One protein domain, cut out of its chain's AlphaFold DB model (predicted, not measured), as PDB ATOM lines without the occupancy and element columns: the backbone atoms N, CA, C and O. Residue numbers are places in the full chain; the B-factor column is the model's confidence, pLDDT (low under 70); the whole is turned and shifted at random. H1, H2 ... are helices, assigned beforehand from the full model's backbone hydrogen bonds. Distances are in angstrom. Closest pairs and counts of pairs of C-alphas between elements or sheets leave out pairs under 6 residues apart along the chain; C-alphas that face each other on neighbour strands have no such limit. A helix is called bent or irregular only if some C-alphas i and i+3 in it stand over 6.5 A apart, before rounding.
ATOM      1  N   PHE A 257     118.903 107.902 149.013       86.44
ATOM      2  CA  PHE A 257     118.287 109.203 148.750       86.44
ATOM      3  C   PHE A 257     119.293 110.369 148.815       86.44
ATOM      4  O   PHE A 257     119.281 111.272 147.972       86.44
ATOM      5  N   ILE A 258     120.224 110.326 149.776       89.62
ATOM      6  CA  ILE A 258     121.364 111.248 149.880       89.62
ATOM      7  C   ILE A 258     122.292 111.116 148.668       89.62
ATOM      8  O   ILE A 258     122.698 112.138 148.106       89.62
ATOM      9  N   GLY A 259     122.613 109.883 148.265       91.44
ATOM     10  CA  GLY A 259     123.450 109.591 147.104       91.44
ATOM     11  C   GLY A 259     122.871 110.189 145.824       91.44
ATOM     12  O   GLY A 259     123.539 110.982 145.162       91.44
ATOM     13  N   ARG A 260     121.590 109.920 145.531       89.56
ATOM     14  CA  ARG A 260     120.883 110.500 144.374       89.56
ATOM     15  C   ARG A 260     120.887 112.026 144.405       89.56
ATOM     16  O   ARG A 260     121.117 112.667 143.382       89.56
ATOM     17  N   ALA A 261     120.669 112.631 145.573       90.38
ATOM     18  CA  ALA A 261     120.716 114.083 145.710       90.38
ATOM     19  C   ALA A 261     122.109 114.658 145.415       90.38
ATOM     20  O   ALA A 261     122.201 115.661 144.710       90.38
ATOM     21  N   TYR A 262     123.175 114.020 145.900       92.06
ATOM     22  CA  TYR A 262     124.549 114.425 145.602       92.06
ATOM     23  C   TYR A 262     124.878 114.302 144.106       92.06
ATOM     24  O   TYR A 262     125.402 115.254 143.533       92.06
ATOM     25  N   MET A 263     124.495 113.195 143.458       92.06
ATOM     26  CA  MET A 263     124.713 112.974 142.018       92.06
ATOM     27  C   MET A 263     123.981 114.011 141.156       92.06
ATOM     28  O   MET A 263     124.589 114.621 140.278       92.06
ATOM     29  N   ARG A 264     122.715 114.326 141.477       91.38
ATOM     30  CA  ARG A 264     122.006 115.459 140.850       91.38
ATOM     31  C   ARG A 264     122.752 116.776 141.060       91.38
ATOM     32  O   ARG A 264     122.860 117.581 140.146       91.38
ATOM     33  N   GLY A 265     123.295 116.997 142.256       92.50
ATOM     34  CA  GLY A 265     124.116 118.169 142.540       92.50
ATOM     35  C   GLY A 265     125.344 118.257 141.630       92.50
ATOM     36  O   GLY A 265     125.591 119.309 141.049       92.50
ATOM     37  N   LEU A 266     126.084 117.157 141.453       92.38
ATOM     38  CA  LEU A 266     127.238 117.103 140.545       92.38
ATOM     39  C   LEU A 266     126.850 117.479 139.108       92.38
ATOM     40  O   LEU A 266     127.576 118.220 138.445       92.38
ATOM     41  N   ASN A 267     125.679 117.023 138.659       91.81
ATOM     42  CA  ASN A 267     125.145 117.297 137.325       91.81
ATOM     43  C   ASN A 267     124.563 118.709 137.161       91.81
ATOM     44  O   ASN A 267     124.339 119.143 136.031       91.81
ATOM     45  N   TYR A 268     124.358 119.458 138.248       91.88
ATOM     46  CA  TYR A 268     123.616 120.718 138.225       91.88
ATOM     47  C   TYR A 268     124.223 121.778 137.297       91.88
ATOM     48  O   TYR A 268     123.490 122.452 136.578       91.88
ATOM     49  N   TRP A 269     125.549 121.945 137.285       87.69
ATOM     50  CA  TRP A 269     126.192 122.974 136.452       87.69
ATOM     51  C   TRP A 269     126.211 122.623 134.974       87.69
ATOM     52  O   TRP A 269     126.017 123.498 134.136       87.69
ATOM     53  N   TRP A 270     126.401 121.344 134.670       88.56
ATOM     54  CA  TRP A 270     126.255 120.831 133.317       88.56
ATOM     55  C   TRP A 270     124.823 121.063 132.812       88.56
ATOM     56  O   TRP A 270     124.625 121.693 131.776       88.56
ATOM     57  N   PHE A 271     123.819 120.708 133.619       91.56
ATOM     58  CA  PHE A 271     122.414 121.008 133.344       91.56
ATOM     59  C   PHE A 271     122.145 122.515 133.183       91.56
ATOM     60  O   PHE A 271     121.400 122.928 132.298       91.56
ATOM     61  N   ARG A 272     122.772 123.366 134.001       90.06
ATOM     62  CA  ARG A 272     122.608 124.828 133.943       90.06
ATOM     63  C   ARG A 272     123.109 125.449 132.649       90.06
ATOM     64  O   ARG A 272     122.599 126.507 132.278       90.06
ATOM     65  N   ASP A 273     124.099 124.834 132.018       89.94
ATOM     66  CA  ASP A 273     124.611 125.267 130.724       89.94
ATOM     67  C   ASP A 273     123.706 124.778 129.578       89.94
ATOM     68  O   ASP A 273     123.540 125.500 128.598       89.94
ATOM     69  N   LEU A 274     123.050 123.621 129.735       91.19
ATOM     70  CA  LEU A 274     122.043 123.116 128.790       91.19
ATOM     71  C   LEU A 274     120.729 123.909 128.840       91.19
ATOM     72  O   LEU A 274     120.166 124.251 127.804       91.19
ATOM     73  N   ALA A 275     120.254 124.232 130.043       92.50
ATOM     74  CA  ALA A 275     119.007 124.948 130.273       92.50
ATOM     75  C   ALA A 275     119.266 126.242 131.060       92.50
ATOM     76  O   ALA A 275     119.053 126.260 132.273       92.50
ATOM     77  N   PRO A 276     119.723 127.346 130.435       91.94
ATOM     78  CA  PRO A 276     120.142 128.582 131.114       91.94
ATOM     79  C   PRO A 276     118.982 129.508 131.557       91.94
ATOM     80  O   PRO A 276     119.087 130.731 131.492       91.94
ATOM     81  N   ALA A 277     117.867 128.957 132.048       92.12
ATOM     82  CA  ALA A 277     116.726 129.723 132.558       92.12
ATOM     83  C   ALA A 277     116.854 130.172 134.042       92.12
ATOM     84  O   ALA A 277     117.076 129.326 134.917       92.12
ATOM     85  N   PRO A 278     116.705 131.463 134.385       91.56
ATOM     86  CA  PRO A 278     116.941 131.961 135.747       91.56
ATOM     87  C   PRO A 278     115.984 131.377 136.804       91.56
ATOM     88  O   PRO A 278     116.396 131.110 137.932       91.56
ATOM     89  N   GLU A 279     114.732 131.094 136.443       91.94
ATOM     90  CA  GLU A 279     113.721 130.495 137.323       91.94
ATOM     91  C   GLU A 279     114.131 129.119 137.873       91.94
ATOM     92  O   GLU A 279     113.730 128.749 138.978       91.94
ATOM     93  N   LEU A 280     115.008 128.390 137.173       91.69
ATOM     94  CA  LEU A 280     115.538 127.114 137.654       91.69
ATOM     95  C   LEU A 280     116.411 127.298 138.904       91.69
ATOM     96  O   LEU A 280     116.357 126.473 139.813       91.69
ATOM     97  N   SER A 281     117.158 128.397 139.023       90.25
ATOM     98  CA  SER A 281     117.948 128.678 140.233       90.25
ATOM     99  C   SER A 281     117.038 128.871 141.455       90.25
ATOM    100  O   SER A 281     117.362 128.401 142.547       90.25
ATOM    101  N   VAL A 282     115.854 129.466 141.260       89.19
ATOM    102  CA  VAL A 282     114.825 129.607 142.304       89.19
ATOM    103  C   VAL A 282     114.200 128.252 142.638       89.19
ATOM    104  O   VAL A 282     114.124 127.879 143.811       89.19
ATOM    105  N   ARG A 283     113.820 127.470 141.618       87.94
ATOM    106  CA  ARG A 283     113.213 126.137 141.779       87.94
ATOM    107  C   ARG A 283     114.110 125.172 142.557       87.94
ATOM    108  O   ARG A 283     113.620 124.452 143.435       87.94
ATOM    109  N   TYR A 284     115.406 125.169 142.244       87.88
ATOM    110  CA  TYR A 284     116.429 124.362 142.919       87.88
ATOM    111  C   TYR A 284     116.966 125.018 144.203       87.88
ATOM    112  O   TYR A 284     117.702 124.374 144.949       87.88
ATOM    113  N   ARG A 285     116.556 126.260 144.509       86.38
ATOM    114  CA  ARG A 285     116.920 127.024 145.720       86.38
ATOM    115  C   ARG A 285     118.432 127.191 145.901       86.38
ATOM    116  O   ARG A 285     118.939 127.211 147.022       86.38
ATOM    117  N   THR A 286     119.157 127.291 144.794       85.25
ATOM    118  CA  THR A 286     120.621 127.349 144.763       85.25
ATOM    119  C   THR A 286     121.111 128.787 144.852       85.25
ATOM    120  O   THR A 286     120.813 129.586 143.971       85.25
ATOM    121  N   ILE A 287     121.918 129.110 145.862       84.44
ATOM    122  CA  ILE A 287     122.600 130.409 145.999       84.44
ATOM    123  C   ILE A 287     124.092 130.137 146.216       84.44
ATOM    124  O   ILE A 287     124.656 130.386 147.281       84.44
ATOM    125  N   THR A 288     124.710 129.495 145.228       81.31
ATOM    126  CA  THR A 288     126.086 128.983 145.321       81.31
ATOM    127  C   THR A 288     127.125 129.958 144.763       81.31
ATOM    128  O   THR A 288     128.311 129.795 145.046       81.31
ATOM    129  N   ASP A 289     126.706 130.968 143.995       83.94
ATOM    130  CA  ASP A 289     127.546 132.056 143.488       83.94
ATOM    131  C   ASP A 289     126.729 133.286 143.037       83.94
ATOM    132  O   ASP A 289     125.499 133.324 143.134       83.94
ATOM    133  N   TRP A 290     127.430 134.292 142.505       88.06
ATOM    134  CA  TRP A 290     126.835 135.517 141.972       88.06
ATOM    135  C   TRP A 290     125.936 135.306 140.748       88.06
ATOM    136  O   TRP A 290     124.990 136.073 140.566       88.06
ATOM    137  N   ARG A 291     126.161 134.261 139.934       89.12
ATOM    138  CA  ARG A 291     125.273 133.929 138.806       89.12
ATOM    139  C   ARG A 291     123.914 133.487 139.341       89.12
ATOM    140  O   ARG A 291     122.898 134.024 138.906       89.12
ATOM    141  N   CYS A 292     123.894 132.606 140.341       88.94
ATOM    142  CA  CYS A 292     122.668 132.195 141.021       88.94
ATOM    143  C   CYS A 292     121.940 133.374 141.682       88.94
ATOM    144  O   CYS A 292     120.715 133.455 141.589       88.94
ATOM    145  N   VAL A 293     122.661 134.299 142.326       89.06
ATOM    146  CA  VAL A 293     122.055 135.518 142.899       89.06
ATOM    147  C   VAL A 293     121.395 136.359 141.802       89.06
ATOM    148  O   VAL A 293     120.229 136.730 141.928       89.06
ATOM    149  N   GLY A 294     122.099 136.601 140.692       90.81
ATOM    150  CA  GLY A 294     121.547 137.325 139.545       90.81
ATOM    151  C   GLY A 294     120.328 136.633 138.926       90.81
ATOM    152  O   GLY A 294     119.375 137.305 138.532       90.81
ATOM    153  N   ASP A 295     120.313 135.299 138.883       92.38
ATOM    154  CA  ASP A 295     119.153 134.527 138.430       92.38
ATOM    155  C   ASP A 295     117.936 134.725 139.334       92.38
ATOM    156  O   ASP A 295     116.838 134.916 138.821       92.38
ATOM    157  N   HIS A 296     118.113 134.737 140.660       91.12
ATOM    158  CA  HIS A 296     117.014 135.018 141.591       91.12
ATOM    159  C   HIS A 296     116.419 136.405 141.332       91.12
ATOM    160  O   HIS A 296     115.198 136.550 141.270       91.12
ATOM    161  N   VAL A 297     117.273 137.406 141.097       90.31
ATOM    162  CA  VAL A 297     116.819 138.759 140.753       90.31
ATOM    163  C   VAL A 297     116.015 138.751 139.447       90.31
ATOM    164  O   VAL A 297     114.884 139.236 139.400       90.31
ATOM    165  N   ARG A 298     116.547 138.134 138.388       91.62
ATOM    166  CA  ARG A 298     115.858 138.043 137.090       91.62
ATOM    167  C   ARG A 298     114.548 137.260 137.159       91.62
ATOM    168  O   ARG A 298     113.588 137.628 136.487       91.62
ATOM    169  N   ALA A 299     114.491 136.198 137.956       91.62
ATOM    170  CA  ALA A 299     113.300 135.373 138.102       91.62
ATOM    171  C   ALA A 299     112.185 136.086 138.883       91.62
ATOM    172  O   ALA A 299     111.018 135.938 138.537       91.62
ATOM    173  N   TRP A 300     112.515 136.862 139.922       89.81
ATOM    174  CA  TRP A 300     111.512 137.525 140.764       89.81
ATOM    175  C   TRP A 300     110.996 138.845 140.213       89.81
ATOM    176  O   TRP A 300     109.804 139.123 140.353       89.81
ATOM    177  N   TRP A 301     111.869 139.651 139.613       88.25
ATOM    178  CA  TRP A 301     111.511 140.984 139.120       88.25
ATOM    179  C   TRP A 301     111.377 141.056 137.597       88.25
ATOM    180  O   TRP A 301     110.898 142.061 137.083       88.25
ATOM    181  N   GLY A 302     111.772 140.009 136.870       86.31
ATOM    182  CA  GLY A 302     111.659 139.954 135.415       86.31
ATOM    183  C   GLY A 302     110.397 139.242 134.905       86.31
ATOM    184  O   GLY A 302     109.606 138.713 135.691       86.31
ATOM    185  N   PRO A 303     110.246 139.138 133.570       84.56
ATOM    186  CA  PRO A 303     109.109 138.466 132.921       84.56
ATOM    187  C   PRO A 303     108.929 136.999 133.345       84.56
ATOM    188  O   PRO A 303     107.829 136.455 133.341       84.56
ATOM    189  N   ARG A 304     110.013 136.354 133.795       86.38
ATOM    190  CA  ARG A 304     110.024 134.958 134.260       86.38
ATOM    191  C   ARG A 304     109.274 134.743 135.586       86.38
ATOM    192  O   ARG A 304     109.060 133.595 135.965       86.38
ATOM    193  N   ARG A 305     108.819 135.802 136.272       88.06
ATOM    194  CA  ARG A 305     108.044 135.707 137.526       88.06
ATOM    195  C   ARG A 305     106.765 134.880 137.378       88.06
ATOM    196  O   ARG A 305     106.367 134.213 138.334       88.06
ATOM    197  N   ALA A 306     106.144 134.895 136.196       85.94
ATOM    198  CA  ALA A 306     104.940 134.118 135.900       85.94
ATOM    199  C   ALA A 306     105.155 132.600 136.055       85.94
ATOM    200  O   ALA A 306     104.226 131.886 136.424       85.94
ATOM    201  N   LEU A 307     106.392 132.124 135.867       87.62
ATOM    202  CA  LEU A 307     106.760 130.716 136.012       87.62
ATOM    203  C   LEU A 307     106.943 130.294 137.473       87.62
ATOM    204  O   LEU A 307     107.075 129.113 137.746       87.62
ATOM    205  N   LEU A 308     106.958 131.214 138.437       88.19
ATOM    206  CA  LEU A 308     107.133 130.855 139.843       88.19
ATOM    207  C   LEU A 308     105.814 130.388 140.456       88.19
ATOM    208  O   LEU A 308     104.769 131.003 140.228       88.19
ATOM    209  N   ILE A 309     105.872 129.371 141.319       86.00
ATOM    210  CA  ILE A 309     104.693 128.813 141.991       86.00
ATOM    211  C   ILE A 309     104.826 128.827 143.519       86.00
ATOM    212  O   ILE A 309     105.921 128.744 144.079       86.00
ATOM    213  N   GLY A 310     103.688 128.933 144.210       83.38
ATOM    214  CA  GLY A 310     103.603 128.825 145.667       83.38
ATOM    215  C   GLY A 310     104.645 129.668 146.419       83.38
ATOM    216  O   GLY A 310     104.729 130.886 146.263       83.38
ATOM    217  N   GLY A 311     105.451 129.002 147.252       78.31
ATOM    218  CA  GLY A 311     106.470 129.644 148.089       78.31
ATOM    219  C   GLY A 311     107.646 130.269 147.329       78.31
ATOM    220  O   GLY A 311     108.390 131.042 147.929       78.31
ATOM    221  N   ASP A 312     107.817 129.984 146.036       84.44
ATOM    222  CA  ASP A 312     108.930 130.512 145.236       84.44
ATOM    223  C   ASP A 312     108.744 132.005 144.901       84.44
ATOM    224  O   ASP A 312     109.712 132.707 144.613       84.44
ATOM    225  N   ARG A 313     107.515 132.531 145.036       84.81
ATOM    226  CA  ARG A 313     107.181 133.961 144.881       84.81
ATOM    227  C   ARG A 313     107.528 134.821 146.104       84.81
ATOM    228  O   ARG A 313     107.297 136.027 146.077       84.81
ATOM    229  N   ARG A 314     108.032 134.222 147.191       87.75
ATOM    230  CA  ARG A 314     108.332 134.903 148.463       87.75
ATOM    231  C   ARG A 314     109.849 134.965 148.694       87.75
ATOM    232  O   ARG A 314     110.392 134.100 149.387       87.75
ATOM    233  N   PRO A 315     110.546 135.974 148.145       85.94
ATOM    234  CA  PRO A 315     112.006 135.993 148.084       85.94
ATOM    235  C   PRO A 315     112.689 135.973 149.450       85.94
ATOM    236  O   PRO A 315     113.582 135.162 149.691       85.94
ATOM    237  N   LEU A 316     112.212 136.803 150.380       86.62
ATOM    238  CA  LEU A 316     112.748 136.870 151.741       86.62
ATOM    239  C   LEU A 316     112.545 135.555 152.499       86.62
ATOM    240  O   LEU A 316     113.446 135.097 153.196       86.62
ATOM    241  N   GLN A 317     111.393 134.902 152.316       85.31
ATOM    242  CA  GLN A 317     111.129 133.599 152.927       85.31
ATOM    243  C   GLN A 317     112.055 132.520 152.352       85.31
ATOM    244  O   GLN A 317     112.546 131.670 153.099       85.31
ATOM    245  N   LEU A 318     112.312 132.545 151.040       82.44
ATOM    246  CA  LEU A 318     113.231 131.613 150.393       82.44
ATOM    247  C   LEU A 318     114.660 131.793 150.914       82.44
ATOM    248  O   LEU A 318     115.283 130.807 151.313       82.44
ATOM    249  N   LEU A 319     115.136 133.037 150.970       82.56
ATOM    250  CA  LEU A 319     116.464 133.373 151.473       82.56
ATOM    251  C   LEU A 319     116.617 132.986 152.947       82.56
ATOM    252  O   LEU A 319     117.570 132.297 153.299       82.56
ATOM    253  N   ALA A 320     115.645 133.335 153.794       84.25
ATOM    254  CA  ALA A 320     115.637 132.941 155.201       84.25
ATOM    255  C   ALA A 320     115.665 131.413 155.356       84.25
ATOM    256  O   ALA A 320     116.424 130.879 156.160       84.25
ATOM    257  N   THR A 321     114.898 130.692 154.530       79.88
ATOM    258  CA  THR A 321     114.912 129.222 154.516       79.88
ATOM    259  C   THR A 321     116.281 128.677 154.108       79.88
ATOM    260  O   THR A 321     116.732 127.686 154.677       79.88
ATOM    261  N   TYR A 322     116.942 129.291 153.124       81.25
ATOM    262  CA  TYR A 322     118.280 128.896 152.688       81.25
ATOM    263  C   TYR A 322     119.316 129.118 153.793       81.25
ATOM    264  O   TYR A 322     120.016 128.177 154.161       81.25
ATOM    265  N   VAL A 323     119.363 130.317 154.380       81.44
ATOM    266  CA  VAL A 323     120.283 130.653 155.478       81.44
ATOM    267  C   VAL A 323     120.066 129.722 156.667       81.44
ATOM    268  O   VAL A 323     121.013 129.083 157.126       81.44
ATOM    269  N   ALA A 324     118.816 129.560 157.109       81.50
ATOM    270  CA  ALA A 324     118.477 128.660 158.204       81.50
ATOM    271  C   ALA A 324     118.922 127.220 157.910       81.50
ATOM    272  O   ALA A 324     119.504 126.567 158.770       81.50
ATOM    273  N   ARG A 325     118.712 126.718 156.685       79.75
ATOM    274  CA  ARG A 325     119.152 125.366 156.307       79.75
ATOM    275  C   ARG A 325     120.664 125.223 156.303       79.75
ATOM    276  O   ARG A 325     121.151 124.202 156.770       79.75
ATOM    277  N   THR A 326     121.392 126.213 155.803       77.50
ATOM    278  CA  THR A 326     122.859 126.181 155.766       77.50
ATOM    279  C   THR A 326     123.449 126.174 157.173       77.50
ATOM    280  O   THR A 326     124.392 125.432 157.429       77.50
ATOM    281  N   LEU A 327     122.866 126.939 158.100       81.31
ATOM    282  CA  LEU A 327     123.289 126.961 159.501       81.31
ATOM    283  C   LEU A 327     122.942 125.653 160.223       81.31
ATOM    284  O   LEU A 327     123.810 125.046 160.847       81.31
ATOM    285  N   VAL A 328     121.693 125.194 160.099       85.81
ATOM    286  CA  VAL A 328     121.168 124.032 160.831       85.81
ATOM    287  C   VAL A 328     121.695 122.708 160.271       85.81
ATOM    288  O   VAL A 328     122.021 121.810 161.038       85.81
ATOM    289  N   PHE A 329     121.817 122.579 158.950       83.88
ATOM    290  CA  PHE A 329     122.222 121.351 158.254       83.88
ATOM    291  C   PHE A 329     123.602 121.489 157.597       83.88
ATOM    292  O   PHE A 329     123.821 121.028 156.475       83.88
ATOM    293  N   ASN A 330     124.554 122.114 158.292       85.19
ATOM    294  CA  ASN A 330     125.960 122.085 157.887       85.19
ATOM    295  C   ASN A 330     126.575 120.682 158.092       85.19
ATOM    296  O   ASN A 330     125.961 119.802 158.692       85.19
ATOM    297  N   GLY A 331     127.794 120.452 157.587       83.69
ATOM    298  CA  GLY A 331     128.440 119.134 157.666       83.69
ATOM    299  C   GLY A 331     128.621 118.600 159.076       83.69
ATOM    300  O   GLY A 331     128.200 117.484 159.353       83.69
ATOM    301  N   TRP A 332     129.153 119.423 159.973       89.50
ATOM    302  CA  TRP A 332     129.331 119.030 161.362       89.50
ATOM    303  C   TRP A 332     127.991 118.681 162.024       89.50
ATOM    304  O   TRP A 332     127.869 117.622 162.636       89.50
ATOM    305  N   ALA A 333     126.964 119.518 161.843       88.88
ATOM    306  CA  ALA A 333     125.650 119.293 162.444       88.88
ATOM    307  C   ALA A 333     124.960 118.047 161.871       88.88
ATOM    308  O   ALA A 333     124.354 117.279 162.615       88.88
ATOM    309  N   VAL A 334     125.052 117.812 160.558       87.94
ATOM    310  CA  VAL A 334     124.481 116.608 159.940       87.94
ATOM    311  C   VAL A 334     125.147 115.348 160.479       87.94
ATOM    312  O   VAL A 334     124.438 114.435 160.899       87.94
ATOM    313  N   ASP A 335     126.476 115.326 160.544       88.00
ATOM    314  CA  ASP A 335     127.224 114.126 160.924       88.00
ATOM    315  C   ASP A 335     127.149 113.844 162.435       88.00
ATOM    316  O   ASP A 335     127.068 112.687 162.847       88.00
ATOM    317  N   ARG A 336     127.154 114.888 163.276       91.38
ATOM    318  CA  ARG A 336     127.200 114.751 164.744       91.38
ATOM    319  C   ARG A 336     125.843 114.812 165.434       91.38
ATOM    320  O   ARG A 336     125.732 114.296 166.540       91.38
ATOM    321  N   ILE A 337     124.832 115.427 164.818       90.31
ATOM    322  CA  ILE A 337     123.519 115.645 165.446       90.31
ATOM    323  C   ILE A 337     122.422 114.950 164.642       90.31
ATOM    324  O   ILE A 337     121.757 114.052 165.154       90.31
ATOM    325  N   TRP A 338     122.231 115.336 163.378       89.25
ATOM    326  CA  TRP A 338     121.025 114.948 162.642       89.25
ATOM    327  C   TRP A 338     121.004 113.480 162.220       89.25
ATOM    328  O   TRP A 338     119.973 112.833 162.382       89.25
ATOM    329  N   LEU A 339     122.111 112.928 161.712       88.31
ATOM    330  CA  LEU A 339     122.171 111.512 161.334       88.31
ATOM    331  C   LEU A 339     121.979 110.577 162.547       88.31
ATOM    332  O   LEU A 339     121.131 109.684 162.458       88.31
ATOM    333  N   PRO A 340     122.667 110.773 163.693       89.75
ATOM    334  CA  PRO A 340     122.392 109.997 164.906       89.75
ATOM    335  C   PRO A 340     120.947 110.131 165.407       89.75
ATOM    336  O   PRO A 340     120.334 109.134 165.800       89.75
ATOM    337  N   LEU A 341     120.385 111.343 165.358       89.06
ATOM    338  CA  LEU A 341     119.013 111.608 165.787       89.06
ATOM    339  C   LEU A 341     117.994 110.862 164.920       89.06
ATOM    340  O   LEU A 341     117.117 110.189 165.454       89.06
ATOM    341  N   VAL A 342     118.126 110.941 163.592       87.69
ATOM    342  CA  VAL A 342     117.240 110.247 162.646       87.69
ATOM    343  C   VAL A 342     117.319 108.734 162.838       87.69
ATOM    344  O   VAL A 342     116.286 108.081 162.960       87.69
ATOM    345  N   ARG A 343     118.530 108.175 162.973       86.12
ATOM    346  CA  ARG A 343     118.722 106.738 163.239       86.12
ATOM    347  C   ARG A 343     118.073 106.287 164.548       86.12
ATOM    348  O   ARG A 343     117.544 105.182 164.620       86.12
ATOM    349  N   THR A 344     118.104 107.134 165.575       87.12
ATOM    350  CA  THR A 344     117.413 106.871 166.847       87.12
ATOM    351  C   THR A 344     115.893 106.961 166.685       87.12
ATOM    352  O   THR A 344     115.166 106.130 167.225       87.12
ATOM    353  N   ALA A 345     115.401 107.938 165.919       87.00
ATOM    354  CA  ALA A 345     113.976 108.157 165.690       87.00
ATOM    355  C   ALA A 345     113.310 107.025 164.895       87.00
ATOM    356  O   ALA A 345     112.176 106.675 165.202       87.00
ATOM    357  N   GLU A 346     114.026 106.389 163.963       82.56
ATOM    358  CA  GLU A 346     113.558 105.177 163.265       82.56
ATOM    359  C   GLU A 346     113.176 104.039 164.230       82.56
ATOM    360  O   GLU A 346     112.337 103.203 163.914       82.56
ATOM    361  N   ARG A 347     113.755 104.016 165.438       84.25
ATOM    362  CA  ARG A 347     113.491 102.995 166.465       84.25
ATOM    363  C   ARG A 347     112.544 103.473 167.573       84.25
ATOM    364  O   ARG A 347     112.266 102.713 168.495       84.25
ATOM    365  N   ASN A 348     112.069 104.722 167.533       83.12
ATOM    366  CA  ASN A 348     111.264 105.315 168.604       83.12
ATOM    367  C   ASN A 348     110.138 106.201 168.052       83.12
ATOM    368  O   ASN A 348     110.364 107.350 167.677       83.12
ATOM    369  N   GLN A 349     108.899 105.702 168.106       74.31
ATOM    370  CA  GLN A 349     107.726 106.374 167.538       74.31
ATOM    371  C   GLN A 349     107.439 107.764 168.142       74.31
ATOM    372  O   GLN A 349     106.983 108.665 167.439       74.31
ATOM    373  N   ARG A 350     107.715 107.978 169.438       79.44
ATOM    374  CA  ARG A 350     107.504 109.291 170.077       79.44
ATOM    375  C   ARG A 350     108.490 110.322 169.538       79.44
ATOM    376  O   ARG A 350     108.098 111.444 169.226       79.44
ATOM    377  N   LEU A 351     109.752 109.919 169.389       80.19
ATOM    378  CA  LEU A 351     110.784 110.755 168.786       80.19
ATOM    379  C   LEU A 351     110.528 110.962 167.289       80.19
ATOM    380  O   LEU A 351     110.719 112.064 166.789       80.19
ATOM    381  N   ALA A 352     110.026 109.944 166.592       76.62
ATOM    382  CA  ALA A 352     109.659 110.005 165.183       76.62
ATOM    383  C   ALA A 352     108.612 111.090 164.885       76.62
ATOM    384  O   ALA A 352     108.765 111.853 163.937       76.62
ATOM    385  N   ASN A 353     107.601 111.236 165.746       74.69
ATOM    386  CA  ASN A 353     106.595 112.297 165.617       74.69
ATOM    387  C   ASN A 353     107.192 113.709 165.791       74.69
ATOM    388  O   ASN A 353     106.671 114.685 165.244       74.69
ATOM    389  N   TRP A 354     108.289 113.829 166.546       77.19
ATOM    390  CA  TRP A 354     109.028 115.082 166.715       77.19
ATOM    391  C   TRP A 354     110.008 115.341 165.558       77.19
ATOM    392  O   TRP A 354     110.149 116.476 165.092       77.19
ATOM    393  N   VAL A 355     110.644 114.285 165.044       73.81
ATOM    394  CA  VAL A 355     111.542 114.300 163.882       73.81
ATOM    395  C   VAL A 355     110.716 114.476 162.602       73.81
ATOM    396  O   VAL A 355     110.323 113.542 161.914       73.81
ATOM    397  N   ARG A 356     110.411 115.740 162.295       69.38
ATOM    398  CA  ARG A 356     109.563 116.151 161.165       69.38
ATOM    399  C   ARG A 356     110.229 115.935 159.790       69.38
ATOM    400  O   ARG A 356     111.457 116.004 159.683       69.38
ATOM    401  N   PRO A 357     109.433 115.898 158.695       67.69
ATOM    402  CA  PRO A 357     109.917 115.847 157.305       67.69
ATOM    403  C   PRO A 357     111.001 116.880 156.944       67.69
ATOM    404  O   PRO A 357     111.788 116.690 156.015       67.69
ATOM    405  N   MET A 358     111.034 118.015 157.652       70.00
ATOM    406  CA  MET A 358     112.021 119.073 157.443       70.00
ATOM    407  C   MET A 358     113.463 118.608 157.704       70.00
ATOM    408  O   MET A 358     114.366 119.125 157.050       70.00
ATOM    409  N   MET A 359     113.680 117.622 158.583       78.62
ATOM    410  CA  MET A 359     115.017 117.108 158.906       78.62
ATOM    411  C   MET A 359     115.610 116.304 157.748       78.62
ATOM    412  O   MET A 359     116.694 116.641 157.270       78.62
ATOM    413  N   TYR A 360     114.858 115.344 157.201       79.06
ATOM    414  CA  TYR A 360     115.243 114.623 155.982       79.06
ATOM    415  C   TYR A 360     115.533 115.584 154.831       79.06
ATOM    416  O   TYR A 360     116.568 115.496 154.176       79.06
ATOM    417  N   ARG A 361     114.660 116.580 154.638       78.31
ATOM    418  CA  ARG A 361     114.858 117.619 153.619       78.31
ATOM    419  C   ARG A 361     116.143 118.410 153.844       78.31
ATOM    420  O   ARG A 361     116.799 118.767 152.873       78.31
ATOM    421  N   GLY A 362     116.492 118.726 155.086       83.31
ATOM    422  CA  GLY A 362     117.731 119.420 155.418       83.31
ATOM    423  C   GLY A 362     118.968 118.617 155.022       83.31
ATOM    424  O   GLY A 362     119.808 119.119 154.275       83.31
ATOM    425  N   ILE A 363     119.019 117.351 155.445       86.62
ATOM    426  CA  ILE A 363     120.119 116.420 155.148       86.62
ATOM    427  C   ILE A 363     120.277 116.224 153.630       86.62
ATOM    428  O   ILE A 363     121.375 116.353 153.092       86.62
ATOM    429  N   VAL A 364     119.176 115.979 152.919       86.69
ATOM    430  CA  VAL A 364     119.174 115.712 151.470       86.69
ATOM    431  C   VAL A 364     119.564 116.954 150.667       86.69
ATOM    432  O   VAL A 364     120.391 116.868 149.759       86.69
ATOM    433  N   ASN A 365     119.033 118.129 151.024       86.81
ATOM    434  CA  ASN A 365     119.400 119.382 150.357       86.81
ATOM    435  C   ASN A 365     120.877 119.719 150.563       86.81
ATOM    436  O   ASN A 365     121.524 120.179 149.627       86.81
ATOM    437  N   ARG A 366     121.433 119.469 151.759       88.75
ATOM    438  CA  ARG A 366     122.872 119.635 151.993       88.75
ATOM    439  C   ARG A 366     123.675 118.797 150.999       88.75
ATOM    440  O   ARG A 366     124.612 119.314 150.397       88.75
ATOM    441  N   SER A 367     123.319 117.526 150.830       90.31
ATOM    442  CA  SER A 367     124.010 116.630 149.899       90.31
ATOM    443  C   SER A 367     123.905 117.117 148.455       90.31
ATOM    444  O   SER A 367     124.918 117.153 147.765       90.31
ATOM    445  N   PHE A 368     122.735 117.605 148.035       91.00
ATOM    446  CA  PHE A 368     122.575 118.263 146.736       91.00
ATOM    447  C   PHE A 368     123.494 119.482 146.575       91.00
ATOM    448  O   PHE A 368     124.275 119.530 145.631       91.00
ATOM    449  N   TYR A 369     123.490 120.435 147.514       89.44
ATOM    450  CA  TYR A 369     124.330 121.637 147.402       89.44
ATOM    451  C   TYR A 369     125.827 121.340 147.476       89.44
ATOM    452  O   TYR A 369     126.620 122.006 146.809       89.44
ATOM    453  N   ARG A 370     126.221 120.328 148.259       89.44
ATOM    454  CA  ARG A 370     127.592 119.813 148.248       89.44
ATOM    455  C   ARG A 370     127.947 119.308 146.850       89.44
ATOM    456  O   ARG A 370     128.972 119.725 146.326       89.44
ATOM    457  N   GLY A 371     127.079 118.505 146.236       91.38
ATOM    458  CA  GLY A 371     127.239 118.057 144.853       91.38
ATOM    459  C   GLY A 371     127.360 119.229 143.881       91.38
ATOM    460  O   GLY A 371     128.286 119.248 143.079       91.38
ATOM    461  N   CYS A 372     126.516 120.261 144.002       90.50
ATOM    462  CA  CYS A 372     126.623 121.460 143.164       90.50
ATOM    463  C   CYS A 372     127.993 122.128 143.300       90.50
ATOM    464  O   CYS A 372     128.583 122.545 142.308       90.50
ATOM    465  N   ARG A 373     128.519 122.263 144.518       88.38
ATOM    466  CA  ARG A 373     129.839 122.864 144.730       88.38
ATOM    467  C   ARG A 373     130.948 121.993 144.141       88.38
ATOM    468  O   ARG A 373     131.800 122.511 143.428       88.38
ATOM    469  N   ASP A 374     130.918 120.696 144.423       90.19
ATOM    470  CA  ASP A 374     131.963 119.758 144.016       90.19
ATOM    471  C   ASP A 374     131.962 119.587 142.475       90.19
ATOM    472  O   ASP A 374     133.018 119.643 141.848       90.19
ATOM    473  N   GLY A 375     130.782 119.547 141.841       86.25
ATOM    474  CA  GLY A 375     130.609 119.528 140.382       86.25
ATOM    475  C   GLY A 375     131.044 120.822 139.683       86.25
ATOM    476  O   GLY A 375     131.476 120.806 138.534       86.25
ATOM    477  N   LYS A 376     130.990 121.967 140.378       84.38
ATOM    478  CA  LYS A 376     131.551 123.225 139.861       84.38
ATOM    479  C   LYS A 376     133.072 123.165 139.765       84.38
ATOM    480  O   LYS A 376     133.650 123.693 138.821       84.38
ATOM    481  N   LEU A 377     133.710 122.571 140.775       79.75
ATOM    482  CA  LEU A 377     135.167 122.486 140.885       79.75
ATOM    483  C   LEU A 377     135.764 121.499 139.878       79.75
ATOM    484  O   LEU A 377     136.883 121.713 139.423       79.75
ATOM    485  N   SER A 378     135.018 120.456 139.511       72.00
ATOM    486  CA  SER A 378     135.422 119.478 138.497       72.00
ATOM    487  C   SER A 378     135.206 119.950 137.055       72.00
ATOM    488  O   SER A 378     135.582 119.241 136.121       72.00
ATOM    489  N   ARG A 379     134.635 121.145 136.845       69.06
ATOM    490  CA  ARG A 379     134.457 121.725 135.512       69.06
ATOM    491  C   ARG A 379     135.832 121.959 134.868       69.06
ATOM    492  O   ARG A 379     136.656 122.666 135.457       69.06
TER     493      ARG A 379
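Overview. This is residues 257 to 379 of the 396 residues of a protein of Rhodospirillales bacterium (UniProt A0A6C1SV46). A long helix, H9, runs through the middle of the domain and is crossed closely by H1, while a cluster made of H3 and the short helices H2, H4 and H5 forms one end of the longest axis, and H7 and the short H8 reach out to the other end. H6 bridges from the cluster to H9, meeting H9 with residues 325 to 328 alone. The printed part has 123 residues with nine named helices, H1 to H9 in order along the chain, and no named strand; the class is all helix. The whole is compact, with a radius of gyration of the C-alphas of 15.9 A and spans of 48 by 33 by 20 A.

Along the chain. H1 is residues 257 to 274, 24.6 A from first to last C-alpha, and begins at C-alpha 257 at (118.287, 109.203, 148.750). It has a kink of 44 degrees near residue 267 and is irregular, with C-alphas 266 and 269 at 7.2 A. H2 is residues 278 to 283, and H3, residues 290 to 301, measures 16.5 A. H4 is residues 303 to 307, only just irregular, with C-alphas 303 and 306 at 6.7 A. H5 is residues 310 to 313. H6, residues 315 to 328, measures 19.7 A and begins at C-alpha 315 at (112.006, 135.993, 148.084). H7, residues 331 to 345, measures 19.9 A and is only just irregular, with C-alphas 336 and 339 at 6.9 A. H8 is residues 349 to 354. H9, residues 357 to 377, is the longest at 30.8 A and ends at C-alpha 377 at (135.167, 122.486, 140.885).

Arrangement. H9 is the hub, touching H1, H6 and H7. H1 and H9 touch with 45 pairs of C-alphas within 8 A, the closest being those of Gly 265 and Gly 371 at 3.9 A. They run the same way at a steep tilt of 45 degrees. H6 and H9 only just touch, with 3 pairs of C-alphas within 8 A; the closest are those of Arg 325 and Gly 362 at 6.2 A, and the two helices are about perpendicular at 90 degrees. H7 touches residues 359 to 366 of H9, with the C-alphas of Val 334 and Ile 363 closest at 6.5 A. H7 and H9 run opposite ways at a shallow tilt of 34 degrees, only just short of steep. H6 and H7 meet only through their link. H7 and H8 touch only at the corner, with the C-alphas of Ala 345 and Ala 352 closest at 4.7 A. H2 and H3 touch about perpendicular, at 90 degrees, with the C-alphas of Pro 278 and Asp 295 closest at 4.3 A. H2 also touches H4, with the C-alphas of Glu 279 and Arg 304 closest at 6.6 A. H5 and H6 only just touch, with 3 pairs of C-alphas within 8 A and only at the corner, Asp 312 and Leu 318 having the closest C-alphas at 6.8 A. H1 is apart from H6 and from H7, for instance. Every O i to N i+4 pair is within hydrogen-bond range in H3, H6 and H9; the counts are 12 of 14 in H1, 1 of 2 in H2, 9 of 11 in H7, 1 of 2 in H8 and 0 of 1 in H4, where 1 of 2 O i to N i+3 pairs is within range, and H5 is too short for an O i to N i+4 pair.

Size, cuts and confidence. The two C-alphas farthest apart are those of Pro 303 and Arg 347, at 49.0 A. The printed part has no cut and no long link; the link from H2 to H3, six residues, is short, and the other links are tight. The mean pLDDT of the printed part is 86.0, and it is under 70 at residues 356 to 357 and residue 379.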